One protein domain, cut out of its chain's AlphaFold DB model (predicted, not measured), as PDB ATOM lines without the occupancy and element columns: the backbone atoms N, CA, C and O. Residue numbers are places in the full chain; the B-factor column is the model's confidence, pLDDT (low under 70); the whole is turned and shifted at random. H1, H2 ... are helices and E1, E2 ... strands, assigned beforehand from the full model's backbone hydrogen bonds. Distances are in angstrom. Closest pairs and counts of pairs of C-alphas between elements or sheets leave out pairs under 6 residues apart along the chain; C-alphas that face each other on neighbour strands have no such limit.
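Overview. This is residues 60 to 244 of the 347 residues of an uncharacterized protein of Myxococcales bacterium (UniProt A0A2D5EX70). One twisted sheet of eight strands curls like part of a barrel round the longest helix, H2, which sits in its hollow. H3 packs on H2, H1 packs on residues 186 to 188 of H2, the short H4 is on the opposite face of the sheet from H2, and residues 82 to 92, between E1 and E2, stick out as a free loop. The printed part has 185 residues, of which 92, under half, are in four named helices and eight named strands, in the order E1 E2 E3 E4 E5 E6 H1 H2 H3 E7 E8 H4; the class is mixed, helices and strands. The sheet runs E6 E5 E4 E3 E2 E1 E8 E7, all antiparallel. The whole is compact, with a radius of gyration of the C-alphas of 16.3 A and spans of 50 by 37 by 37 A.

Arrangement. From edge strand E6, residues 139 to 143, the sheet runs through E5, residues 132 to 136, E4, residues 122 to 126, E3, residues 106 to 113, E2, residues 95 to 102, E1, residues 66 to 78, and E8, residues 213 to 226, to edge strand E7, residues 207 to 210. E1 to E6 form a meander, each strand the antiparallel neighbour of the one before. Within hydrogen-bond range are, for instance, N 99 and O 110 at 3.0 A in the hairpin E2 and E3, N 71 and O 221 at 2.8 A between E1 and E8, and N 208 and O 215 at 3.1 A in the hairpin E7 and E8. E8 bends by 80 degrees at residue 222. The sheet curls round H2, residues 176 to 188; the closest C-alphas of H2 and E3 are those of Leu 179 and Leu 107, 6.4 A apart. H3, residues 192 to 199, touches H2 at a steep tilt of 65 degrees, opposite ways, closest at C-alphas 192 and 185, 5.4 A. H1, residues 148 to 152, touches H2, closest at C-alphas 149 and 187, 4.4 A. H4, residues 227 to 230, is on the sheet at a height of 6.5 A, over none of its strands. Every O i to N i+4 pair is within hydrogen-bond range in H1, 8 of 9 in H2 and 2 of 4 in H3; H4 is too short for one.

Along the chain. E1 begins at C-alpha 66 (-19.824, 13.371, -71.192) and is 35.8 A long; E8 is 30.7 A, E3 23.8 A and H2 19.2 A. H4 ends at C-alpha 230 (-20.697, 18.726, -62.274).

Size, cuts and confidence. The C-alphas farthest apart, of Thr 65 and Gly 85, are 52.1 A apart. The printed part has no cut; the links E1 to E2 and H1 to H2 are long. pLDDT is under 70 at residues 158 to 175, 193 to 194 and 196 to 204.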
ATOM      1  N   ASP A  60     -11.741  23.432 -65.759       88.25
ATOM      2  CA  ASP A  60     -11.538  22.043 -66.202       88.25
ATOM      3  C   ASP A  60     -12.863  21.280 -66.434       88.25
ATOM      4  O   ASP A  60     -12.880  20.221 -67.077       88.25
ATOM      5  N   TYR A  61     -13.976  21.787 -65.901       90.94
ATOM      6  CA  TYR A  61     -15.323  21.250 -66.064       90.94
ATOM      7  C   TYR A  61     -16.230  22.108 -66.971       90.94
ATOM      8  O   TYR A  61     -17.371  21.712 -67.176       90.94
ATOM      9  N   ASP A  62     -15.737  23.175 -67.620       89.31
ATOM     10  CA  ASP A  62     -16.512  24.013 -68.568       89.31
ATOM     11  C   ASP A  62     -17.106  23.217 -69.749       89.31
ATOM     12  O   ASP A  62     -18.135  23.573 -70.325       89.31
ATOM     13  N   ALA A  63     -16.432  22.143 -70.167       87.25
ATOM     14  CA  ALA A  63     -16.783  21.430 -71.388       87.25
ATOM     15  C   ALA A  63     -18.144  20.699 -71.284       87.25
ATOM     16  O   ALA A  63     -18.435  20.034 -70.287       87.25
ATOM     17  N   PRO A  64     -18.957  20.664 -72.357       87.81
ATOM     18  CA  PRO A  64     -20.173  19.847 -72.406       87.81
ATOM     19  C   PRO A  64     -19.880  18.348 -72.634       87.81
ATOM     20  O   PRO A  64     -20.781  17.581 -72.980       87.81
ATOM     21  N   THR A  65     -18.624  17.906 -72.495       92.00
ATOM     22  CA  THR A  65     -18.225  16.519 -72.754       92.00
ATOM     23  C   THR A  65     -18.843  15.560 -71.725       92.00
ATOM     24  O   THR A  65     -18.983  15.926 -70.555       92.00
ATOM     25  N   PRO A  66     -19.235  14.331 -72.123       92.81
ATOM     26  CA  PRO A  66     -19.824  13.371 -71.192       92.81
ATOM     27  C   PRO A  66     -18.802  12.826 -70.185       92.81
ATOM     28  O   PRO A  66     -17.877  12.107 -70.556       92.81
ATOM     29  N   GLU A  67     -19.034  13.107 -68.910       92.19
ATOM     30  CA  GLU A  67     -18.319  12.569 -67.756       92.19
ATOM     31  C   GLU A  67     -18.993  11.288 -67.251       92.19
ATOM     32  O   GLU A  67     -20.226  11.194 -67.226       92.19
ATOM     33  N   ALA A  68     -18.206  10.301 -66.815       90.94
ATOM     34  CA  ALA A  68     -18.739   9.121 -66.140       90.94
ATOM     35  C   ALA A  68     -19.032   9.450 -64.669       90.94
ATOM     36  O   ALA A  68     -18.142   9.836 -63.913       90.94
ATOM     37  N   ALA A  69     -20.282   9.272 -64.248       91.88
ATOM     38  CA  ALA A  69     -20.718   9.591 -62.894       91.88
ATOM     39  C   ALA A  69     -21.684   8.536 -62.341       91.88
ATOM     40  O   ALA A  69     -22.188   7.667 -63.056       91.88
ATOM     41  N   ARG A  70     -21.956   8.616 -61.041       91.69
ATOM     42  CA  ARG A  70     -23.023   7.881 -60.360       91.69
ATOM     43  C   ARG A  70     -24.047   8.874 -59.839       91.69
ATOM     44  O   ARG A  70     -23.677   9.887 -59.251       91.69
ATOM     45  N   ARG A  71     -25.324   8.554 -60.021       93.19
ATOM     46  CA  ARG A  71     -26.440   9.225 -59.358       93.19
ATOM     47  C   ARG A  71     -26.904   8.349 -58.208       93.19
ATOM     48  O   ARG A  71     -27.447   7.266 -58.426       93.19
ATOM     49  N   VAL A  72     -26.676   8.824 -56.992       93.44
ATOM     50  CA  VAL A  72     -27.093   8.182 -55.747       93.44
ATOM     51  C   VAL A  72     -28.244   8.989 -55.159       93.44
ATOM     52  O   VAL A  72     -28.172  10.214 -55.089       93.44
ATOM     53  N   VAL A  73     -29.314   8.317 -54.741       95.75
ATOM     54  CA  VAL A  73     -30.450   8.960 -54.069       95.75
ATOM     55  C   VAL A  73     -30.596   8.366 -52.682       95.75
ATOM     56  O   VAL A  73     -30.649   7.144 -52.521       95.75
ATOM     57  N   TYR A  74     -30.665   9.240 -51.683       95.81
ATOM     58  CA  TYR A  74     -30.981   8.879 -50.311       95.81
ATOM     59  C   TYR A  74     -32.357   9.417 -49.947       95.81
ATOM     60  O   TYR A  74     -32.570  10.629 -49.980       95.81
ATOM     61  N   ARG A  75     -33.265   8.532 -49.526       96.38
ATOM     62  CA  ARG A  75     -34.415   8.937 -48.716       96.38
ATOM     63  C   ARG A  75     -33.914   9.227 -47.310       96.38
ATOM     64  O   ARG A  75     -33.114   8.473 -46.754       96.38
ATOM     65  N   VAL A  76     -34.397  10.315 -46.732       94.94
ATOM     66  CA  VAL A  76     -33.972  10.800 -45.427       94.94
ATOM     67  C   VAL A  76     -35.180  10.966 -44.519       94.94
ATOM     68  O   VAL A  76     -36.234  11.461 -44.917       94.94
ATOM     69  N   THR A  77     -35.016  10.507 -43.283       92.38
ATOM     70  CA  THR A  77     -36.017  10.569 -42.215       92.38
ATOM     71  C   THR A  77     -35.416  11.277 -41.010       92.38
ATOM     72  O   THR A  77     -34.263  11.025 -40.644       92.38
ATOM     73  N   LEU A  78     -36.185  12.172 -40.395       90.62
ATOM     74  CA  LEU A  78     -35.790  12.839 -39.160       90.62
ATOM     75  C   LEU A  78     -36.147  11.961 -37.955       90.62
ATOM     76  O   LEU A  78     -37.316  11.663 -37.725       90.62
ATOM     77  N   TRP A  79     -35.151  11.570 -37.164       85.94
ATOM     78  CA  TRP A  79     -35.367  10.853 -35.908       85.94
ATOM     79  C   TRP A  79     -35.397  11.829 -34.727       85.94
ATOM     80  O   TRP A  79     -34.382  12.451 -34.417       85.94
ATOM     81  N   VAL A  80     -36.533  11.934 -34.032       80.31
ATOM     82  CA  VAL A  80     -36.654  12.782 -32.834       80.31
ATOM     83  C   VAL A  80     -36.336  11.976 -31.561       80.31
ATOM     84  O   VAL A  80     -36.904  10.898 -31.363       80.31
ATOM     85  N   PRO A  81     -35.445  12.459 -30.673       77.44
ATOM     86  CA  PRO A  81     -35.204  11.828 -29.377       77.44
ATOM     87  C   PRO A  81     -36.438  11.881 -28.464       77.44
ATOM     88  O   PRO A  81     -37.063  12.929 -28.320       77.44
ATOM     89  N   ARG A  82     -36.708  10.792 -27.728       81.12
ATOM     90  CA  ARG A  82     -37.820  10.712 -26.751       81.12
ATOM     91  C   ARG A  82     -37.792  11.782 -25.644       81.12
ATOM     92  O   ARG A  82     -38.800  11.994 -24.979       81.12
ATOM     93  N   SER A  83     -36.658  12.453 -25.420       74.50
ATOM     94  CA  SER A  83     -36.537  13.562 -24.460       74.50
ATOM     95  C   SER A  83     -37.312  14.822 -24.868       74.50
ATOM     96  O   SER A  83     -37.568  15.670 -24.015       74.50
ATOM     97  N   LEU A  84     -37.709  14.937 -26.140       71.81
ATOM     98  CA  LEU A  84     -38.536  16.030 -26.667       71.81
ATOM     99  C   LEU A  84     -40.031  15.676 -26.738       71.81
ATOM    100  O   LEU A  84     -40.835  16.510 -27.143       71.81
ATOM    101  N   GLY A  85     -40.403  14.464 -26.320       72.25
ATOM    102  CA  GLY A  85     -41.764  13.933 -26.370       72.25
ATOM    103  C   GLY A  85     -41.836  12.603 -27.120       72.25
ATOM    104  O   GLY A  85     -40.825  12.050 -27.557       72.25
ATOM    105  N   VAL A  86     -43.050  12.081 -27.263       78.88
ATOM    106  CA  VAL A  86     -43.363  10.934 -28.120       78.88
ATOM    107  C   VAL A  86     -44.284  11.467 -29.204       78.88
ATOM    108  O   VAL A  86     -45.347  11.973 -28.863       78.88
ATOM    109  N   ALA A  87     -43.839  11.399 -30.462       78.00
ATOM    110  CA  ALA A  87     -44.601  11.892 -31.603       78.00
ATOM    111  C   ALA A  87     -45.984  11.226 -31.691       78.00
ATOM    112  O   ALA A  87     -46.158  10.089 -31.254       78.00
ATOM    113  N   ASP A  88     -46.943  11.953 -32.259       76.50
ATOM    114  CA  ASP A  88     -48.313  11.482 -32.450       76.50
ATOM    115  C   ASP A  88     -48.348  10.483 -33.622       76.50
ATOM    116  O   ASP A  88     -47.934  10.828 -34.732       76.50
ATOM    117  N   ASP A  89     -48.807   9.248 -33.390       75.75
ATOM    118  CA  ASP A  89     -48.789   8.173 -34.401       75.75
ATOM    119  C   ASP A  89     -49.670   8.508 -35.630       75.75
ATOM    120  O   ASP A  89     -49.431   7.997 -36.727       75.75
ATOM    121  N   ASP A  90     -50.648   9.413 -35.476       80.75
ATOM    122  CA  ASP A  90     -51.539   9.895 -36.546       80.75
ATOM    123  C   ASP A  90     -50.891  10.952 -37.477       80.75
ATOM    124  O   ASP A  90     -51.507  11.381 -38.468       80.75
ATOM    125  N   VAL A  91     -49.653  11.384 -37.188       84.44
ATOM    126  CA  VAL A  91     -48.919  12.406 -37.951       84.44
ATOM    127  C   VAL A  91     -47.628  11.826 -38.555       84.44
ATOM    128  O   VAL A  91     -46.746  11.365 -37.830       84.44
ATOM    129  N   PRO A  92     -47.452  11.860 -39.892       84.19
ATOM    130  CA  PRO A  92     -46.267  11.295 -40.527       84.19
ATOM    131  C   PRO A  92     -45.006  12.086 -40.156       84.19
ATOM    132  O   PRO A  92     -44.996  13.318 -40.163       84.19
ATOM    133  N   SER A  93     -43.902  11.378 -39.900       83.25
ATOM    134  CA  SER A  93     -42.598  12.027 -39.727       83.25
ATOM    135  C   SER A  93     -42.157  12.727 -41.020       83.25
ATOM    136  O   SER A  93     -42.377  12.189 -42.109       83.25
ATOM    137  N   PRO A  94     -41.490  13.892 -40.935       85.25
ATOM    138  CA  PRO A  94     -41.029  14.620 -42.105       85.25
ATOM    139  C   PRO A  94     -40.010  13.795 -42.891       85.25
ATOM    140  O   PRO A  94     -39.086  13.195 -42.330       85.25
ATOM    141  N   THR A  95     -40.193  13.788 -44.208       89.19
ATOM    142  CA  THR A  95     -39.333  13.079 -45.153       89.19
ATOM    143  C   THR A  95     -38.641  14.065 -46.077       89.19
ATOM    144  O   THR A  95     -39.172  15.119 -46.432       89.19
ATOM    145  N   ALA A  96     -37.416  13.727 -46.444       94.56
ATOM    146  CA  ALA A  96     -36.585  14.519 -47.327       94.56
ATOM    147  C   ALA A  96     -35.797  13.587 -48.251       94.56
ATOM    148  O   ALA A  96     -35.707  12.383 -48.005       94.56
ATOM    149  N   GLU A  97     -35.225  14.131 -49.316       97.12
ATOM    150  CA  GLU A  97     -34.383  13.388 -50.250       97.12
ATOM    151  C   GLU A  97     -33.091  14.158 -50.518       97.12
ATOM    152  O   GLU A  97     -33.079  15.393 -50.571       97.12
ATOM    153  N   LEU A  98     -31.993  13.415 -50.661       97.00
ATOM    154  CA  LEU A  98     -30.702  13.927 -51.102       97.00
ATOM    155  C   LEU A  98     -30.336  13.256 -52.425       97.00
ATOM    156  O   LEU A  98     -30.139  12.040 -52.474       97.00
ATOM    157  N   PHE A  99     -30.224  14.055 -53.482       97.12
ATOM    158  CA  PHE A  99     -29.765  13.609 -54.795       97.12
ATOM    159  C   PHE A  99     -28.285  13.939 -54.930       97.12
ATOM    160  O   PHE A  99     -27.934  15.116 -54.932       97.12
ATOM    161  N   VAL A 100     -27.425  12.932 -55.051       96.00
ATOM    162  CA  VAL A 100     -25.982  13.122 -55.207       96.00
ATOM    163  C   VAL A 100     -25.537  12.625 -56.575       96.00
ATOM    164  O   VAL A 100     -25.611  11.434 -56.868       96.00
ATOM    165  N   ASP A 101     -25.056  13.547 -57.398       95.44
ATOM    166  CA  ASP A 101     -24.353  13.267 -58.643       95.44
ATOM    167  C   ASP A 101     -22.843  13.329 -58.360       95.44
ATOM    168  O   ASP A 101     -22.343  14.354 -57.902       95.44
ATOM    169  N   VAL A 102     -22.117  12.225 -58.563       93.38
ATOM    170  CA  VAL A 102     -20.696  12.105 -58.191       93.38
ATOM    171  C   VAL A 102     -19.865  11.437 -59.292       93.38
ATOM    172  O   VAL A 102     -20.165  10.319 -59.717       93.38
ATOM    173  N   SER A 103     -18.825  12.124 -59.763       91.69
ATOM    174  CA  SER A 103     -17.816  11.605 -60.696       91.69
ATOM    175  C   SER A 103     -16.537  11.211 -59.951       91.69
ATOM    176  O   SER A 103     -16.541  11.034 -58.730       91.69
ATOM    177  N   GLN A 104     -15.426  11.053 -60.673       87.69
ATOM    178  CA  GLN A 104     -14.125  10.873 -60.043       87.69
ATOM    179  C   GLN A 104     -13.729  12.096 -59.199       87.69
ATOM    180  O   GLN A 104     -13.388  11.917 -58.036       87.69
ATOM    181  N   ASP A 105     -13.817  13.325 -59.717       90.94
ATOM    182  CA  ASP A 105     -13.233  14.502 -59.043       90.94
ATOM    183  C   ASP A 105     -14.243  15.545 -58.553       90.94
ATOM    184  O   ASP A 105     -13.852  16.516 -57.893       90.94
ATOM    185  N   ARG A 106     -15.532  15.359 -58.851       93.94
ATOM    186  CA  ARG A 106     -16.601  16.297 -58.500       93.94
ATOM    187  C   ARG A 106     -17.794  15.594 -57.872       93.94
ATOM    188  O   ARG A 106     -18.137  14.468 -58.231       93.94
ATOM    189  N   LEU A 107     -18.445  16.291 -56.950       94.56
ATOM    190  CA  LEU A 107     -19.701  15.882 -56.338       94.56
ATOM    191  C   LEU A 107     -20.654  17.075 -56.285       94.56
ATOM    192  O   LEU A 107     -20.265  18.166 -55.875       94.56
ATOM    193  N   ARG A 108     -21.918  16.837 -56.638       96.75
ATOM    194  CA  ARG A 108     -23.031  17.783 -56.559       96.75
ATOM    195  C   ARG A 108     -24.184  17.131 -55.797       96.75
ATOM    196  O   ARG A 108     -24.754  16.147 -56.262       96.75
ATOM    197  N   ALA A 109     -24.529  17.672 -54.635       97.19
ATOM    198  CA  ALA A 109     -25.609  17.195 -53.777       97.19
ATOM    199  C   ALA A 109     -26.761  18.209 -53.739       97.19
ATOM    200  O   ALA A 109     -26.536  19.380 -53.450       97.19
ATOM    201  N   ARG A 110     -27.991  17.769 -54.017       97.38
ATOM    202  CA  ARG A 110     -29.201  18.605 -54.089       97.38
ATOM    203  C   ARG A 110     -30.236  18.161 -53.059       97.38
ATOM    204  O   ARG A 110     -30.527  16.967 -52.942       97.38
ATOM    205  N   PHE A 111     -30.793  19.127 -52.337       96.31
ATOM    206  CA  PHE A 111     -31.655  18.935 -51.171       96.31
ATOM    207  C   PHE A 111     -33.134  19.102 -51.548       96.31
ATOM    208  O   PHE A 111     -33.538  20.162 -52.016       96.31
ATOM    209  N   ALA A 112     -33.971  18.086 -51.316       94.75
ATOM    210  CA  ALA A 112     -35.410  18.130 -51.597       94.75
ATOM    211  C   ALA A 112     -36.264  17.684 -50.395       94.75
ATOM    212  O   ALA A 112     -35.822  16.896 -49.564       94.75
ATOM    213  N   GLY A 113     -37.509  18.161 -50.309       92.25
ATOM    214  CA  GLY A 113     -38.425  17.821 -49.211       92.25
ATOM    215  C   GLY A 113     -38.147  18.600 -47.919       92.25
ATOM    216  O   GLY A 113     -37.843  19.795 -47.968       92.25
ATOM    217  N   SER A 114     -38.314  17.947 -46.768       91.44
ATOM    218  CA  SER A 114     -38.369  18.567 -45.433       91.44
ATOM    219  C   SER A 114     -37.003  18.725 -44.751       91.44
ATOM    220  O   SER A 114     -36.793  18.266 -43.630       91.44
ATOM    221  N   TRP A 115     -36.056  19.370 -45.431       93.31
ATOM    222  CA  TRP A 115     -34.751  19.723 -44.861       93.31
ATOM    223  C   TRP A 115     -34.807  20.980 -43.971       93.31
ATOM    224  O   TRP A 115     -35.684  21.822 -44.176       93.31
ATOM    225  N   PRO A 116     -33.845  21.166 -43.040       91.94
ATOM    226  CA  PRO A 116     -33.635  22.398 -42.288       91.94
ATOM    227  C   PRO A 116     -32.756  23.377 -43.091       91.94
ATOM    228  O   PRO A 116     -31.851  23.992 -42.539       91.94
ATOM    229  N   VAL A 117     -32.977  23.435 -44.405       92.50
ATOM    230  CA  VAL A 117     -32.418  24.370 -45.393       92.50
ATOM    231  C   VAL A 117     -33.484  24.571 -46.487       92.50
ATOM    232  O   VAL A 117     -34.387  23.725 -46.603       92.50
ATOM    233  N   PRO A 118     -33.430  25.650 -47.289       91.00
ATOM    234  CA  PRO A 118     -34.342  25.850 -48.413       91.00
ATOM    235  C   PRO A 118     -34.393  24.653 -49.384       91.00
ATOM    236  O   PRO A 118     -33.403  23.963 -49.634       91.00
ATOM    237  N   ALA A 119     -35.578  24.363 -49.929       89.38
ATOM    238  CA  ALA A 119     -35.744  23.253 -50.867       89.38
ATOM    239  C   ALA A 119     -35.158  23.613 -52.236       89.38
ATOM    240  O   ALA A 119     -35.530  24.623 -52.821       89.38
ATOM    241  N   GLY A 120     -34.290  22.748 -52.754       92.25
ATOM    242  CA  GLY A 120     -33.496  22.967 -53.958       92.25
ATOM    243  C   GLY A 120     -32.064  23.424 -53.676       92.25
ATOM    244  O   GLY A 120     -31.271  23.410 -54.614       92.25
ATOM    245  N   SER A 121     -31.706  23.732 -52.416       95.62
ATOM    246  CA  SER A 121     -30.318  24.010 -52.018       95.62
ATOM    247  C   SER A 121     -29.345  22.966 -52.563       95.62
ATOM    248  O   SER A 121     -29.654  21.771 -52.642       95.62
ATOM    249  N   GLU A 122     -28.154  23.424 -52.924       97.50
ATOM    250  CA  GLU A 122     -27.143  22.638 -53.615       97.50
ATOM    251  C   GLU A 122     -25.775  22.809 -52.953       97.50
ATOM    252  O   GLU A 122     -25.366  23.914 -52.618       97.50
ATOM    253  N   VAL A 123     -25.057  21.701 -52.782       97.44
ATOM    254  CA  VAL A 123     -23.683  21.662 -52.277       97.44
ATOM    255  C   VAL A 123     -22.809  21.038 -53.356       97.44
ATOM    256  O   VAL A 123     -23.077  19.923 -53.810       97.44
ATOM    257  N   ARG A 124     -21.752  21.740 -53.755       96.75
ATOM    258  CA  ARG A 124     -20.761  21.287 -54.732       96.75
ATOM    259  C   ARG A 124     -19.411  21.082 -54.046       96.75
ATOM    260  O   ARG A 124     -19.018  21.870 -53.188       96.75
ATOM    261  N   LEU A 125     -18.704  20.015 -54.402       93.88
ATOM    262  CA  LEU A 125     -17.455  19.604 -53.758       93.88
ATOM    263  C   LEU A 125     -16.432  19.140 -54.804       93.88
ATOM    264  O   LEU A 125     -16.752  18.379 -55.719       93.88
ATOM    265  N   ARG A 126     -15.181  19.575 -54.622       91.38
ATOM    266  CA  ARG A 126     -14.007  19.225 -55.439       91.38
ATOM    267  C   ARG A 126     -13.109  18.229 -54.710       91.38
ATOM    268  O   ARG A 126     -12.873  18.401 -53.519       91.38
ATOM    269  N   ARG A 127     -12.541  17.234 -55.403       87.50
ATOM    270  CA  ARG A 127     -11.513  16.336 -54.826       87.50
ATOM    271  C   ARG A 127     -10.262  17.103 -54.384       87.50
ATOM    272  O   ARG A 127      -9.702  16.808 -53.333       87.50
ATOM    273  N   ASP A 128      -9.853  18.078 -55.186       86.62
ATOM    274  CA  ASP A 128      -8.585  18.804 -55.104       86.62
ATOM    275  C   ASP A 128      -8.573  19.982 -54.116       86.62
ATOM    276  O   ASP A 128      -7.540  20.217 -53.494       86.62
ATOM    277  N   GLU A 129      -9.705  20.658 -53.907       83.19
ATOM    278  CA  GLU A 129      -9.821  21.834 -53.026       83.19
ATOM    279  C   GLU A 129     -10.658  21.519 -51.776       83.19
ATOM    280  O   GLU A 129     -11.739  20.951 -51.941       83.19
ATOM    281  N   PRO A 130     -10.212  21.842 -50.541       80.50
ATOM    282  CA  PRO A 130     -10.935  21.548 -49.298       80.50
ATOM    283  C   PRO A 130     -12.119  22.508 -49.058       80.50
ATOM    284  O   PRO A 130     -12.128  23.630 -49.557       80.50
ATOM    285  N   GLY A 131     -13.114  22.093 -48.261       87.56
ATOM    286  CA  GLY A 131     -14.389  22.814 -48.150       87.56
ATOM    287  C   GLY A 131     -15.370  22.474 -49.280       87.56
ATOM    288  O   GLY A 131     -15.253  21.416 -49.915       87.56
ATOM    289  N   VAL A 132     -16.365  23.344 -49.486       93.75
ATOM    290  CA  VAL A 132     -17.465  23.187 -50.461       93.75
ATOM    291  C   VAL A 132     -17.920  24.540 -51.022       93.75
ATOM    292  O   VAL A 132     -17.688  25.580 -50.413       93.75
ATOM    293  N   TYR A 133     -18.627  24.536 -52.149       95.38
ATOM    294  CA  TYR A 133     -19.422  25.677 -52.608       95.38
ATOM    295  C   TYR A 133     -20.908  25.381 -52.369       95.38
ATOM    296  O   TYR A 133     -21.341  24.248 -52.595       95.38
ATOM    297  N   VAL A 134     -21.691  26.353 -51.900       95.75
ATOM    298  CA  VAL A 134     -23.131  26.179 -51.641       95.75
ATOM    299  C   VAL A 134     -23.978  27.184 -52.403       95.75
ATOM    300  O   VAL A 134     -23.580  28.334 -52.567       95.75
ATOM    301  N   PHE A 135     -25.163  26.735 -52.812       95.44
ATOM    302  CA  PHE A 135     -26.273  27.575 -53.244       95.44
ATOM    303  C   PHE A 135     -27.476  27.324 -52.337       95.44
ATOM    304  O   PHE A 135     -27.896  26.181 -52.128       95.44
ATOM    305  N   ASP A 136     -28.054  28.392 -51.810       92.25
ATOM    306  CA  ASP A 136     -29.316  28.391 -51.075       92.25
ATOM    307  C   ASP A 136     -30.093  29.681 -51.373       92.25
ATOM    308  O   ASP A 136     -29.792  30.363 -52.349       92.25
ATOM    309  N   GLY A 137     -31.106  30.004 -50.564       87.06
ATOM    310  CA  GLY A 137     -31.883  31.231 -50.749       87.06
ATOM    311  C   GLY A 137     -31.078  32.524 -50.554       87.06
ATOM    312  O   GLY A 137     -31.504  33.558 -51.043       87.06
ATOM    313  N   GLU A 138     -29.915  32.489 -49.888       88.19
ATOM    314  CA  GLU A 138     -29.014  33.651 -49.773       88.19
ATOM    315  C   GLU A 138     -28.115  33.812 -51.015       88.19
ATOM    316  O   GLU A 138     -27.345  34.765 -51.095       88.19
ATOM    317  N   GLY A 139     -28.179  32.886 -51.979       90.44
ATOM    318  CA  GLY A 139     -27.335  32.875 -53.170       90.44
ATOM    319  C   GLY A 139     -26.158  31.903 -53.086       90.44
ATOM    320  O   GLY A 139     -26.228  30.855 -52.437       90.44
ATOM    321  N   GLY A 140     -25.085  32.216 -53.813       92.75
ATOM    322  CA  GLY A 140     -23.930  31.339 -54.018       92.75
ATOM    323  C   GLY A 140     -22.713  31.768 -53.202       92.75
ATOM    324  O   GLY A 140     -22.312  32.927 -53.271       92.75
ATOM    325  N   ARG A 141     -22.079  30.855 -52.448       93.62
ATOM    326  CA  ARG A 141     -20.835  31.156 -51.707       93.62
ATOM    327  C   ARG A 141     -19.941  29.950 -51.430       93.62
ATOM    328  O   ARG A 141     -20.411  28.836 -51.196       93.62
ATOM    329  N   SER A 142     -18.631  30.191 -51.362       92.38
ATOM    330  CA  SER A 142     -17.667  29.222 -50.830       92.38
ATOM    331  C   SER A 142     -17.777  29.103 -49.307       92.38
ATOM    332  O   SER A 142     -17.702  30.094 -48.585       92.38
ATOM    333  N   LEU A 143     -17.865  27.867 -48.819       90.81
ATOM    334  CA  LEU A 143     -17.693  27.506 -47.418       90.81
ATOM    335  C   LEU A 143     -16.329  26.836 -47.233       90.81
ATOM    336  O   LEU A 143     -16.001  25.841 -47.883       90.81
ATOM    337  N   GLY A 144     -15.543  27.364 -46.301       86.75
ATOM    338  CA  GLY A 144     -14.283  26.768 -45.882       86.75
ATOM    339  C   GLY A 144     -14.463  25.405 -45.191       86.75
ATOM    340  O   GLY A 144     -15.583  24.981 -44.881       86.75
ATOM    341  N   PRO A 145     -13.359  24.702 -44.900       83.94
ATOM    342  CA  PRO A 145     -13.423  23.340 -44.378       83.94
ATOM    343  C   PRO A 145     -14.159  23.266 -43.029       83.94
ATOM    344  O   PRO A 145     -13.961  24.104 -42.147       83.94
ATOM    345  N   GLY A 146     -15.043  22.284 -42.862       80.38
ATOM    346  CA  GLY A 146     -15.873  22.097 -41.668       80.38
ATOM    347  C   GLY A 146     -16.978  23.146 -41.464       80.38
ATOM    348  O   GLY A 146     -17.676  23.112 -40.445       80.38
ATOM    349  N   GLN A 147     -17.166  24.092 -42.395       88.81
ATOM    350  CA  GLN A 147     -18.238  25.093 -42.314       88.81
ATOM    351  C   GLN A 147     -19.589  24.577 -42.837       88.81
ATOM    352  O   GLN A 147     -20.616  25.113 -42.425       88.81
ATOM    353  N   LEU A 148     -19.633  23.505 -43.645       92.38
ATOM    354  CA  LEU A 148     -20.893  22.898 -44.114       92.38
ATOM    355  C   LEU A 148     -21.803  22.484 -42.940       92.38
ATOM    356  O   LEU A 148     -23.010  22.730 -42.962       92.38
ATOM    357  N   ALA A 149     -21.216  21.937 -41.872       90.19
ATOM    358  CA  ALA A 149     -21.914  21.661 -40.618       90.19
ATOM    359  C   ALA A 149     -22.553  22.916 -39.989       90.19
ATOM    360  O   ALA A 149     -23.636  22.832 -39.420       90.19
ATOM    361  N   GLN A 150     -21.889  24.074 -40.077       89.69
ATOM    362  CA  GLN A 150     -22.324  25.342 -39.469       89.69
ATOM    363  C   GLN A 150     -23.434  26.014 -40.288       89.69
ATOM    364  O   GLN A 150     -24.377  26.548 -39.706       89.69
ATOM    365  N   TRP A 151     -23.339  25.925 -41.617       92.81
ATOM    366  CA  TRP A 151     -24.368  26.338 -42.572       92.81
ATOM    367  C   TRP A 151     -25.677  25.560 -42.382       92.81
ATOM    368  O   TRP A 151     -26.740  26.152 -42.200       92.81
ATOM    369  N   PHE A 152     -25.599  24.225 -42.326       93.50
ATOM    370  CA  PHE A 152     -26.767  23.365 -42.099       93.50
ATOM    371  C   PHE A 152     -27.438  23.630 -40.739       93.50
ATOM    372  O   PHE A 152     -28.638  23.440 -40.559       93.50
ATOM    373  N   GLU A 153     -26.640  24.089 -39.779       92.06
ATOM    374  CA  GLU A 153     -27.038  24.509 -38.441       92.06
ATOM    375  C   GLU A 153     -27.600  25.941 -38.355       92.06
ATOM    376  O   GLU A 153     -27.968  26.360 -37.259       92.06
ATOM    377  N   GLY A 154     -27.628  26.717 -39.448       88.31
ATOM    378  CA  GLY A 154     -28.005  28.144 -39.446       88.31
ATOM    379  C   GLY A 154     -27.238  28.977 -38.411       88.31
ATOM    380  O   GLY A 154     -27.771  29.900 -37.792       88.31
ATOM    381  N   GLY A 155     -25.993  28.591 -38.126       74.38
ATOM    382  CA  GLY A 155     -25.101  29.339 -37.248       74.38
ATOM    383  C   GLY A 155     -24.319  30.389 -38.034       74.38
ATOM    384  O   GLY A 155     -24.084  30.231 -39.229       74.38
ATOM    385  N   ARG A 156     -23.815  31.431 -37.356       71.06
ATOM    386  CA  ARG A 156     -22.810  32.312 -37.978       71.06
ATOM    387  C   ARG A 156     -21.596  31.475 -38.384       71.06
ATOM    388  O   ARG A 156     -20.963  30.871 -37.513       71.06
ATOM    389  N   LEU A 157     -21.276  31.496 -39.675       71.94
ATOM    390  CA  LEU A 157     -20.076  30.878 -40.230       71.94
ATOM    391  C   LEU A 157     -18.842  31.447 -39.519       71.94
ATOM    392  O   LEU A 157     -18.632  32.660 -39.469       71.94
ATOM    393  N   ARG A 158     -18.035  30.571 -38.920       63.09
ATOM    394  CA  ARG A 158     -16.756  30.958 -38.319       63.09
ATOM    395  C   ARG A 158     -15.707  31.082 -39.412       63.09
ATOM    396  O   ARG A 158     -15.461  30.106 -40.114       63.09
ATOM    397  N   MET A 159     -15.035  32.231 -39.474       52.91
ATOM    398  CA  MET A 159     -13.897  32.481 -40.376       52.91
ATOM    399  C   MET A 159     -12.803  31.400 -40.267       52.91
ATOM    400  O   MET A 159     -12.134  31.105 -41.250       52.91
ATOM    401  N   GLU A 160     -12.653  30.774 -39.095       49.72
ATOM    402  CA  GLU A 160     -11.703  29.684 -38.861       49.72
ATOM    403  C   GLU A 160     -12.413  28.317 -38.712       49.72
ATOM    404  O   GLU A 160     -13.327  28.181 -37.885       49.72
ATOM    405  N   PRO A 161     -11.984  27.283 -39.466       49.66
ATOM    406  CA  PRO A 161     -12.409  25.897 -39.276       49.66
ATOM    407  C   PRO A 161     -12.182  25.381 -37.853       49.66
ATOM    408  O   PRO A 161     -11.118  25.581 -37.270       49.66
ATOM    409  N   GLY A 162     -13.138  24.609 -37.323       47.16
ATOM    410  CA  GLY A 162     -12.947  23.893 -36.053       47.16
ATOM    411  C   GLY A 162     -11.870  22.802 -36.133       47.16
ATOM    412  O   GLY A 162     -11.245  22.481 -35.126       47.16
ATOM    413  N   PHE A 163     -11.630  22.269 -37.335       51.31
ATOM    414  CA  PHE A 163     -10.565  21.319 -37.645       51.31
ATOM    415  C   PHE A 163      -9.987  21.618 -39.031       51.31
ATOM    416  O   PHE A 163     -10.712  21.992 -39.951       51.31
ATOM    417  N   ARG A 164      -8.682  21.396 -39.218       53.22
ATOM    418  CA  ARG A 164      -8.061  21.436 -40.551       53.22
ATOM    419  C   ARG A 164      -8.355  20.130 -41.289       53.22
ATOM    420  O   ARG A 164      -7.543  19.208 -41.235       53.22
ATOM    421  N   ILE A 165      -9.491  20.057 -41.982       55.41
ATOM    422  CA  ILE A 165      -9.708  19.022 -42.999       55.41
ATOM    423  C   ILE A 165      -8.708  19.306 -44.124       55.41
ATOM    424  O   ILE A 165      -8.832  20.289 -44.853       55.41
ATOM    425  N   ARG A 166      -7.665  18.481 -44.212       52.62
ATOM    426  CA  ARG A 166      -6.751  18.482 -45.357       52.62
ATOM    427  C   ARG A 166      -7.384  17.659 -46.481       52.62
ATOM    428  O   ARG A 166      -8.006  16.639 -46.171       52.62
ATOM    429  N   PRO A 167      -7.215  18.043 -47.757       53.66
ATOM    430  CA  PRO A 167      -7.452  17.098 -48.836       53.66
ATOM    431  C   PRO A 167      -6.488  15.908 -48.635       53.66
ATOM    432  O   PRO A 167      -5.312  16.147 -48.335       53.66
ATOM    433  N   PRO A 168      -6.950  14.647 -48.740       53.41
ATOM    434  CA  PRO A 168      -6.047  13.500 -48.699       53.41
ATOM    435  C   PRO A 168      -5.101  13.525 -49.908       53.41
ATOM    436  O   PRO A 168      -5.347  14.248 -50.883       53.41
ATOM    437  N   ALA A 169      -4.034  12.726 -49.891       48.50
ATOM    438  CA  ALA A 169      -3.160  12.633 -51.056       48.50
ATOM    439  C   ALA A 169      -3.946  12.076 -52.270       48.50
ATOM    440  O   ALA A 169      -4.922  11.336 -52.109       48.50
ATOM    441  N   ARG A 170      -3.606  12.488 -53.502       52.88
ATOM    442  CA  ARG A 170      -4.384  12.111 -54.709       52.88
ATOM    443  C   ARG A 170      -4.314  10.607 -55.011       52.88
ATOM    444  O   ARG A 170      -5.210  10.075 -55.652       52.88
ATOM    445  N   ASP A 171      -3.258   9.960 -54.543       49.28
ATOM    446  CA  ASP A 171      -2.918   8.543 -54.653       49.28
ATOM    447  C   ASP A 171      -3.574   7.652 -53.580       49.28
ATOM    448  O   ASP A 171      -3.700   6.447 -53.789       49.28
ATOM    449  N   GLU A 172      -4.062   8.224 -52.475       48.66
ATOM    450  CA  GLU A 172      -4.747   7.486 -51.397       48.66
ATOM    451  C   GLU A 172      -6.270   7.357 -51.608       48.66
ATOM    452  O   GLU A 172      -6.935   6.602 -50.899       48.66
ATOM    453  N   GLN A 173      -6.843   8.090 -52.568       51.69
ATOM    454  CA  GLN A 173      -8.294   8.215 -52.745       51.69
ATOM    455  C   GLN A 173      -8.783   7.432 -53.978       51.69
ATOM    456  O   GLN A 173      -8.560   7.844 -55.121       51.69
ATOM    457  N   VAL A 174      -9.487   6.318 -53.756       58.31
ATOM    458  CA  VAL A 174      -9.934   5.382 -54.802       58.31
ATOM    459  C   VAL A 174     -11.418   5.582 -55.174       58.31
ATOM    460  O   VAL A 174     -12.306   4.812 -54.800       58.31
ATOM    461  N   GLY A 175     -11.672   6.564 -56.043       65.69
ATOM    462  CA  GLY A 175     -12.914   6.675 -56.824       65.69
ATOM    463  C   GLY A 175     -14.063   7.485 -56.189       65.69
ATOM    464  O   GLY A 175     -13.878   8.189 -55.200       65.69
ATOM    465  N   PRO A 176     -15.285   7.443 -56.765       72.19
ATOM    466  CA  PRO A 176     -16.389   8.349 -56.400       72.19
ATOM    467  C   PRO A 176     -16.874   8.202 -54.947       72.19
ATOM    468  O   PRO A 176     -17.539   9.089 -54.413       72.19
ATOM    469  N   GLY A 177     -16.543   7.086 -54.291       78.56
ATOM    470  CA  GLY A 177     -16.894   6.835 -52.899       78.56
ATOM    471  C   GLY A 177     -16.247   7.810 -51.906       78.56
ATOM    472  O   GLY A 177     -16.879   8.175 -50.915       78.56
ATOM    473  N   ASP A 178     -15.031   8.282 -52.189       81.25
ATOM    474  CA  ASP A 178     -14.296   9.168 -51.276       81.25
ATOM    475  C   ASP A 178     -14.974  10.532 -51.141       81.25
ATOM    476  O   ASP A 178     -15.005  11.121 -50.061       81.25
ATOM    477  N   LEU A 179     -15.571  11.032 -52.228       88.19
ATOM    478  CA  LEU A 179     -16.273  12.315 -52.229       88.19
ATOM    479  C   LEU A 179     -17.569  12.234 -51.418       88.19
ATOM    480  O   LEU A 179     -17.902  13.189 -50.719       88.19
ATOM    481  N   LEU A 180     -18.253  11.083 -51.426       87.94
ATOM    482  CA  LEU A 180     -19.382  10.819 -50.529       87.94
ATOM    483  C   LEU A 180     -18.931  10.781 -49.061       87.94
ATOM    484  O   LEU A 180     -19.546  11.454 -48.232       87.94
ATOM    485  N   CYS A 181     -17.831  10.087 -48.729       85.75
ATOM    486  CA  CYS A 181     -17.241  10.167 -47.384       85.75
ATOM    487  C   CYS A 181     -16.936  11.606 -46.981       85.75
ATOM    488  O   CYS A 181     -17.213  12.014 -45.853       85.75
ATOM    489  N   ARG A 182     -16.338  12.368 -47.900       87.38
ATOM    490  CA  ARG A 182     -15.877  13.722 -47.641       87.38
ATOM    491  C   ARG A 182     -17.039  14.697 -47.466       87.38
ATOM    492  O   ARG A 182     -16.985  15.501 -46.545       87.38
ATOM    493  N   LEU A 183     -18.113  14.572 -48.247       90.81
ATOM    494  CA  LEU A 183     -19.363  15.299 -48.009       90.81
ATOM    495  C   LEU A 183     -19.867  15.047 -46.580       90.81
ATOM    496  O   LEU A 183     -20.163  15.997 -45.862       90.81
ATOM    497  N   VAL A 184     -19.919  13.784 -46.140       89.38
ATOM    498  CA  VAL A 184     -20.343  13.449 -44.770       89.38
ATOM    499  C   VAL A 184     -19.366  14.015 -43.728       89.38
ATOM    500  O   VAL A 184     -19.825  14.538 -42.716       89.38
ATOM    501  N   ALA A 185     -18.052  13.977 -43.974       86.44
ATOM    502  CA  ALA A 185     -17.019  14.542 -43.096       86.44
ATOM    503  C   ALA A 185     -17.164  16.060 -42.907       86.44
ATOM    504  O   ALA A 185     -17.199  16.527 -41.769       86.44
ATOM    505  N   GLU A 186     -17.315  16.814 -44.000       88.88
ATOM    506  CA  GLU A 186     -17.586  18.260 -43.988       88.88
ATOM    507  C   GLU A 186     -18.895  18.571 -43.238       88.88
ATOM    508  O   GLU A 186     -18.965  19.508 -42.438       88.88
ATOM    509  N   TRP A 187     -19.927  17.748 -43.445       89.62
ATOM    510  CA  TRP A 187     -21.258  17.936 -42.863       89.62
ATOM    511  C   TRP A 187     -21.309  17.625 -41.361       89.62
ATOM    512  O   TRP A 187     -22.032  18.303 -40.640       89.62
ATOM    513  N   ILE A 188     -20.519  16.670 -40.851       85.81
ATOM    514  CA  ILE A 188     -20.384  16.428 -39.397       85.81
ATOM    515  C   ILE A 188     -19.198  17.165 -38.752       85.81
ATOM    516  O   ILE A 188     -18.996  17.028 -37.546       85.81
ATOM    517  N   ASN A 189     -18.416  17.924 -39.531       84.31
ATOM    518  CA  ASN A 189     -17.164  18.565 -39.109       84.31
ATOM    519  C   ASN A 189     -16.176  17.567 -38.450       84.31
ATOM    520  O   ASN A 189     -15.724  17.758 -37.319       84.31
ATOM    521  N   ALA A 190     -15.857  16.482 -39.165       79.38
ATOM    522  CA  ALA A 190     -14.866  15.466 -38.786       79.38
ATOM    523  C   ALA A 190     -13.828  15.244 -39.903       79.38
ATOM    524  O   ALA A 190     -13.991  15.744 -41.014       79.38
ATOM    525  N   SER A 191     -12.762  14.479 -39.639       73.12
ATOM    526  CA  SER A 191     -11.819  14.085 -40.695       73.12
ATOM    527  C   SER A 191     -12.387  12.961 -41.583       73.12
ATOM    528  O   SER A 191     -13.060  12.061 -41.067       73.12
ATOM    529  N   PRO A 192     -12.085  12.949 -42.899       70.25
ATOM    530  CA  PRO A 192     -12.442  11.842 -43.791       70.25
ATOM    531  C   PRO A 192     -11.933  10.479 -43.294       70.25
ATOM    532  O   PRO A 192     -12.680   9.502 -43.309       70.25
ATOM    533  N   ASP A 193     -10.714  10.422 -42.750       68.56
ATOM    534  CA  ASP A 193     -10.082   9.188 -42.250       68.56
ATOM    535  C   ASP A 193     -10.878   8.527 -41.112       68.56
ATOM    536  O   ASP A 193     -10.950   7.299 -41.008       68.56
ATOM    537  N   ALA A 194     -11.531   9.336 -40.266       69.75
ATOM    538  CA  ALA A 194     -12.402   8.844 -39.200       69.75
ATOM    539  C   ALA A 194     -13.696   8.202 -39.743       69.75
ATOM    540  O   ALA A 194     -14.342   7.417 -39.042       69.75
ATOM    541  N   LEU A 195     -14.068   8.514 -40.991       71.06
ATOM    542  CA  LEU A 195     -15.255   8.008 -41.674       71.06
ATOM    543  C   LEU A 195     -14.975   6.939 -42.732       71.06
ATOM    544  O   LEU A 195     -15.903   6.191 -43.030       71.06
ATOM    545  N   GLY A 196     -13.751   6.792 -43.250       63.53
ATOM    546  CA  GLY A 196     -13.446   5.841 -44.335       63.53
ATOM    547  C   GLY A 196     -13.943   4.412 -44.066       63.53
ATOM    548  O   GLY A 196     -14.620   3.809 -44.895       63.53
ATOM    549  N   ARG A 197     -13.757   3.908 -42.834       61.38
ATOM    550  CA  ARG A 197     -14.283   2.593 -42.398       61.38
ATOM    551  C   ARG A 197     -15.817   2.491 -42.337       61.38
ATOM    552  O   ARG A 197     -16.338   1.384 -42.263       61.38
ATOM    553  N   ARG A 198     -16.545   3.613 -42.322       62.78
ATOM    554  CA  ARG A 198     -18.019   3.684 -42.239       62.78
ATOM    555  C   ARG A 198     -18.705   3.897 -43.588       62.78
ATOM    556  O   ARG A 198     -19.866   3.524 -43.711       62.78
ATOM    557  N   CYS A 199     -18.029   4.476 -44.580       63.00
ATOM    558  CA  CYS A 199     -18.589   4.595 -45.932       63.00
ATOM    559  C   CYS A 199     -18.554   3.266 -46.705       63.00
ATOM    560  O   CYS A 199     -19.343   3.077 -47.631       63.00
ATOM    561  N   GLY A 200     -17.635   2.370 -46.320       56.00
ATOM    562  CA  GLY A 200     -17.339   1.120 -47.015       56.00
ATOM    563  C   GLY A 200     -16.429   1.314 -48.230       56.00
ATOM    564  O   GLY A 200     -16.322   2.410 -48.782       56.00
ATOM    565  N   GLU A 201     -15.787   0.235 -48.673       50.91
ATOM    566  CA  GLU A 201     -15.049   0.210 -49.939       50.91
ATOM    567  C   GLU A 201     -16.037   0.473 -51.095       50.91
ATOM    568  O   GLU A 201     -17.029  -0.238 -51.259       50.91
ATOM    569  N   GLY A 202     -15.823   1.556 -51.851       57.44
ATOM    570  CA  GLY A 202     -16.771   2.063 -52.857       57.44
ATOM    571  C   GLY A 202     -17.736   3.163 -52.373       57.44
ATOM    572  O   GLY A 202     -18.500   3.687 -53.187       57.44
ATOM    573  N   GLY A 203     -17.688   3.523 -51.083       61.12
ATOM    574  CA  GLY A 203     -18.129   4.776 -50.435       61.12
ATOM    575  C   GLY A 203     -19.591   5.236 -50.524       61.12
ATOM    576  O   GLY A 203     -19.971   6.174 -49.825       61.12
ATOM    577  N   ALA A 204     -20.446   4.576 -51.303       69.44
ATOM    578  CA  ALA A 204     -21.894   4.760 -51.240       69.44
ATOM    579  C   ALA A 204     -22.500   3.765 -50.235       69.44
ATOM    580  O   ALA A 204     -22.997   2.701 -50.622       69.44
ATOM    581  N   SER A 205     -22.450   4.092 -48.939       77.19
ATOM    582  CA  SER A 205     -23.066   3.251 -47.900       77.19
ATOM    583  C   SER A 205     -24.579   3.101 -48.149       77.19
ATOM    584  O   SER A 205     -25.230   4.098 -48.485       77.19
ATOM    585  N   PRO A 206     -25.177   1.903 -47.962       84.50
ATOM    586  CA  PRO A 206     -26.624   1.709 -48.087       84.50
ATOM    587  C   PRO A 206     -27.426   2.492 -47.038       84.50
ATOM    588  O   PRO A 206     -28.580   2.833 -47.287       84.50
ATOM    589  N   SER A 207     -26.836   2.806 -45.881       87.31
ATOM    590  CA  SER A 207     -27.433   3.722 -44.905       87.31
ATOM    591  C   SER A 207     -26.376   4.398 -44.033       87.31
ATOM    592  O   SER A 207     -25.305   3.842 -43.782       87.31
ATOM    593  N   PHE A 208     -26.665   5.608 -43.569       86.62
ATOM    594  CA  PHE A 208     -25.836   6.319 -42.596       86.62
ATOM    595  C   PHE A 208     -26.678   7.317 -41.790       86.62
ATOM    596  O   PHE A 208     -27.891   7.433 -41.977       86.62
ATOM    597  N   ARG A 209     -26.044   8.019 -40.847       86.50
ATOM    598  CA  ARG A 209     -26.704   9.001 -39.987       86.50
ATOM    599  C   ARG A 209     -25.840  10.248 -39.818       86.50
ATOM    600  O   ARG A 209     -24.660  10.124 -39.499       86.50
ATOM    601  N   VAL A 210     -26.450  11.422 -39.972       86.88
ATOM    602  CA  VAL A 210     -25.864  12.745 -39.689       86.88
ATOM    603  C   VAL A 210     -26.761  13.427 -38.662       86.88
ATOM    604  O   VAL A 210     -27.912  13.742 -38.949       86.88
ATOM    605  N   GLY A 211     -26.278  13.581 -37.428       86.75
ATOM    606  CA  GLY A 211     -27.064  14.153 -36.332       86.75
ATOM    607  C   GLY A 211     -28.352  13.371 -36.038       86.75
ATOM    608  O   GLY A 211     -28.304  12.258 -35.508       86.75
ATOM    609  N   LEU A 212     -29.511  13.935 -36.390       87.94
ATOM    610  CA  LEU A 212     -30.831  13.282 -36.298       87.94
ATOM    611  C   LEU A 212     -31.316  12.654 -37.610       87.94
ATOM    612  O   LEU A 212     -32.287  11.901 -37.611       87.94
ATOM    613  N   TRP A 213     -30.654  12.951 -38.721       91.19
ATOM    614  CA  TRP A 213     -31.079  12.569 -40.058       91.19
ATOM    615  C   TRP A 213     -30.564  11.167 -40.376       91.19
ATOM    616  O   TRP A 213     -29.353  10.930 -40.400       91.19
ATOM    617  N   ARG A 214     -31.483  10.222 -40.587       91.81
ATOM    618  CA  ARG A 214     -31.182   8.861 -41.049       91.81
ATOM    619  C   ARG A 214     -31.357   8.805 -42.560       91.81
ATOM    620  O   ARG A 214     -32.448   9.073 -43.058       91.81
ATOM    621  N   PHE A 215     -30.299   8.396 -43.248       92.31
ATOM    622  CA  PHE A 215     -30.216   8.273 -44.698       92.31
ATOM    623  C   PHE A 215     -30.321   6.803 -45.082       92.31
ATOM    624  O   PHE A 215     -29.631   5.960 -44.508       92.31
ATOM    625  N   GLU A 216     -31.146   6.507 -46.077       93.69
ATOM    626  CA  GLU A 216     -31.330   5.179 -46.648       93.69
ATOM    627  C   GLU A 216     -31.255   5.286 -48.171       93.69
ATOM    628  O   GLU A 216     -31.982   6.071 -48.782       93.69
ATOM    629  N   ARG A 217     -30.318   4.560 -48.789       92.62
ATOM    630  CA  ARG A 217     -30.063   4.651 -50.229       92.62
ATOM    631  C   ARG A 217     -31.186   3.962 -50.995       92.62
ATOM    632  O   ARG A 217     -31.306   2.741 -50.943       92.62
ATOM    633  N   THR A 218     -31.967   4.738 -51.737       95.19
ATOM    634  CA  THR A 218     -33.094   4.254 -52.548       95.19
ATOM    635  C   THR A 218     -32.719   4.018 -54.007       95.19
ATOM    636  O   THR A 218     -33.347   3.189 -54.660       95.19
ATOM    637  N   ALA A 219     -31.683   4.691 -54.519       91.69
ATOM    638  CA  ALA A 219     -31.148   4.447 -55.857       91.69
ATOM    639  C   ALA A 219     -29.628   4.649 -55.919       91.69
ATOM    640  O   ALA A 219     -29.061   5.459 -55.185       91.69
ATOM    641  N   ASP A 220     -28.981   3.917 -56.824       91.44
ATOM    642  CA  ASP A 220     -27.561   4.032 -57.160       91.44
ATOM    643  C   ASP A 220     -27.388   3.582 -58.612       91.44
ATOM    644  O   ASP A 220     -27.529   2.397 -58.917       91.44
ATOM    645  N   VAL A 221     -27.194   4.529 -59.529       90.44
ATOM    646  CA  VAL A 221     -27.159   4.248 -60.971       90.44
ATOM    647  C   VAL A 221     -25.964   4.917 -61.638       90.44
ATOM    648  O   VAL A 221     -25.674   6.090 -61.401       90.44
ATOM    649  N   GLY A 222     -25.272   4.173 -62.502       89.88
ATOM    650  CA  GLY A 222     -24.254   4.731 -63.391       89.88
ATOM    651  C   GLY A 222     -24.905   5.604 -64.463       89.88
ATOM    652  O   GLY A 222     -25.875   5.193 -65.097       89.88
ATOM    653  N   VAL A 223     -24.374   6.805 -64.663       92.50
ATOM    654  CA  VAL A 223     -24.884   7.811 -65.602       92.50
ATOM    655  C   VAL A 223     -23.734   8.450 -66.378       92.50
ATOM    656  O   VAL A 223     -22.566   8.358 -65.995       92.50
ATOM    657  N   ARG A 224     -24.069   9.126 -67.479       93.69
ATOM    658  CA  ARG A 224     -23.174  10.088 -68.129       93.69
ATOM    659  C   ARG A 224     -23.796  11.470 -68.034       93.69
ATOM    660  O   ARG A 224     -24.961  11.632 -68.388       93.69
ATOM    661  N   LEU A 225     -23.029  12.433 -67.541       93.12
ATOM    662  CA  LEU A 225     -23.461  13.812 -67.316       93.12
ATOM    663  C   LEU A 225     -22.499  14.757 -68.051       93.12
ATOM    664  O   LEU A 225     -21.315  14.440 -68.109       93.12
ATOM    665  N   PRO A 226     -22.935  15.897 -68.611       94.12
ATOM    666  CA  PRO A 226     -21.998  16.906 -69.112       94.12
ATOM    667  C   PRO A 226     -21.084  17.378 -67.972       94.12
ATOM    668  O   PRO A 226     -21.604  17.629 -66.879       94.12
ATOM    669  N   ARG A 227     -19.771  17.544 -68.197       93.75
ATOM    670  CA  ARG A 227     -18.852  18.061 -67.157       93.75
ATOM    671  C   ARG A 227     -19.350  19.389 -66.574       93.75
ATOM    672  O   ARG A 227     -19.406  19.500 -65.354       93.75
ATOM    673  N   ALA A 228     -19.890  20.288 -67.401       92.81
ATOM    674  CA  ALA A 228     -20.501  21.545 -66.947       92.81
ATOM    675  C   ALA A 228     -21.579  21.363 -65.849       92.81
ATOM    676  O   ALA A 228     -21.704  22.167 -64.933       92.81
ATOM    677  N   SER A 229     -22.324  20.250 -65.854       92.44
ATOM    678  CA  SER A 229     -23.337  19.970 -64.819       92.44
ATOM    679  C   SER A 229     -22.768  19.493 -63.472       92.44
ATOM    680  O   SER A 229     -23.518  19.387 -62.496       92.44
ATOM    681  N   LEU A 230     -21.467  19.196 -63.427       93.62
ATOM    682  CA  LEU A 230     -20.697  18.726 -62.274       93.62
ATOM    683  C   LEU A 230     -19.653  19.748 -61.798       93.62
ATOM    684  O   LEU A 230     -18.856  19.416 -60.922       93.62
ATOM    685  N   ARG A 231     -19.658  20.973 -62.341       93.62
ATOM    686  CA  ARG A 231     -18.855  22.085 -61.820       93.62
ATOM    687  C   ARG A 231     -19.024  22.231 -60.314       93.62
ATOM    688  O   ARG A 231     -20.105  21.993 -59.768       93.62
ATOM    689  N   ALA A 232     -17.958  22.662 -59.655       93.31
ATOM    690  CA  ALA A 232     -17.936  22.934 -58.226       93.31
ATOM    691  C   ALA A 232     -17.411  24.334 -57.874       93.31
ATOM    692  O   ALA A 232     -16.806  24.540 -56.822       93.31
ATOM    693  N   ASP A 233     -17.703  25.289 -58.753       92.25
ATOM    694  CA  ASP A 233     -17.583  26.729 -58.559       92.25
ATOM    695  C   ASP A 233     -18.967  27.419 -58.621       92.25
ATOM    696  O   ASP A 233     -20.014  26.776 -58.481       92.25
ATOM    697  N   HIS A 234     -18.937  28.746 -58.767       93.44
ATOM    698  CA  HIS A 234     -20.070  29.673 -58.736       93.44
ATOM    699  C   HIS A 234     -20.852  29.780 -60.059       93.44
ATOM    700  O   HIS A 234     -21.979  30.272 -60.075       93.44
ATOM    701  N   GLU A 235     -20.258  29.315 -61.154       92.25
ATOM    702  CA  GLU A 235     -20.814  29.366 -62.505       92.25
ATOM    703  C   GLU A 235     -21.965  28.363 -62.684       92.25
ATOM    704  O   GLU A 235     -22.091  27.392 -61.931       92.25
ATOM    705  N   ASP A 236     -22.826  28.585 -63.680       88.88
ATOM    706  CA  ASP A 236     -24.048  27.795 -63.913       88.88
ATOM    707  C   ASP A 236     -24.879  27.560 -62.619       88.88
ATOM    708  O   ASP A 236     -25.083  26.407 -62.195       88.88
ATOM    709  N   PRO A 237     -25.344  28.627 -61.931       91.06
ATOM    710  CA  PRO A 237     -26.109  28.504 -60.691       91.06
ATOM    711  C   PRO A 237     -27.440  27.746 -60.892       91.06
ATOM    712  O   PRO A 237     -28.015  27.745 -61.986       91.06
ATOM    713  N   PRO A 238     -27.976  27.083 -59.847       91.12
ATOM    714  CA  PRO A 238     -29.333  26.541 -59.878       91.12
ATOM    715  C   PRO A 238     -30.396  27.661 -59.954       91.12
ATOM    716  O   PRO A 238     -30.115  28.833 -59.732       91.12
ATOM    717  N   ARG A 239     -31.651  27.286 -60.243       90.38
ATOM    718  CA  ARG A 239     -32.829  28.181 -60.150       90.38
ATOM    719  C   ARG A 239     -33.195  28.530 -58.684       90.38
ATOM    720  O   ARG A 239     -32.791  27.778 -57.806       90.38
ATOM    721  N   PRO A 240     -34.126  29.482 -58.440       88.75
ATOM    722  CA  PRO A 240     -34.943  29.615 -57.210       88.75
ATOM    723  C   PRO A 240     -35.804  28.419 -56.792       88.75
ATOM    724  O   PRO A 240     -36.387  27.762 -57.656       88.75
ATOM    725  N   ILE A 241     -35.976  28.062 -55.500       89.62
ATOM    726  CA  ILE A 241     -35.357  28.441 -54.182       89.62
ATOM    727  C   ILE A 241     -35.486  29.879 -53.589       89.62
ATOM    728  O   ILE A 241     -34.478  30.491 -53.264       89.62
ATOM    729  N   PRO A 242     -36.691  30.413 -53.334       85.75
ATOM    730  CA  PRO A 242     -36.896  31.596 -52.476       85.75
ATOM    731  C   PRO A 242     -36.119  31.596 -51.141       85.75
ATOM    732  O   PRO A 242     -35.905  30.535 -50.537       85.75
ATOM    733  N   THR A 243     -35.779  32.791 -50.644       84.25
ATOM    734  CA  THR A 243     -35.345  33.011 -49.256       84.25
ATOM    735  C   THR A 243     -36.401  32.483 -48.281       84.25
ATOM    736  O   THR A 243     -37.608  32.577 -48.510       84.25
ATOM    737  N   ALA A 244     -35.954  31.878 -47.183       87.94
ATOM    738  CA  ALA A 244     -36.837  31.410 -46.125       87.94
ATOM    739  C   ALA A 244     -36.091  31.448 -44.794       87.94
ATOM    740  O   ALA A 244     -35.080  30.767 -44.643       87.94
TER     741      ALA A 244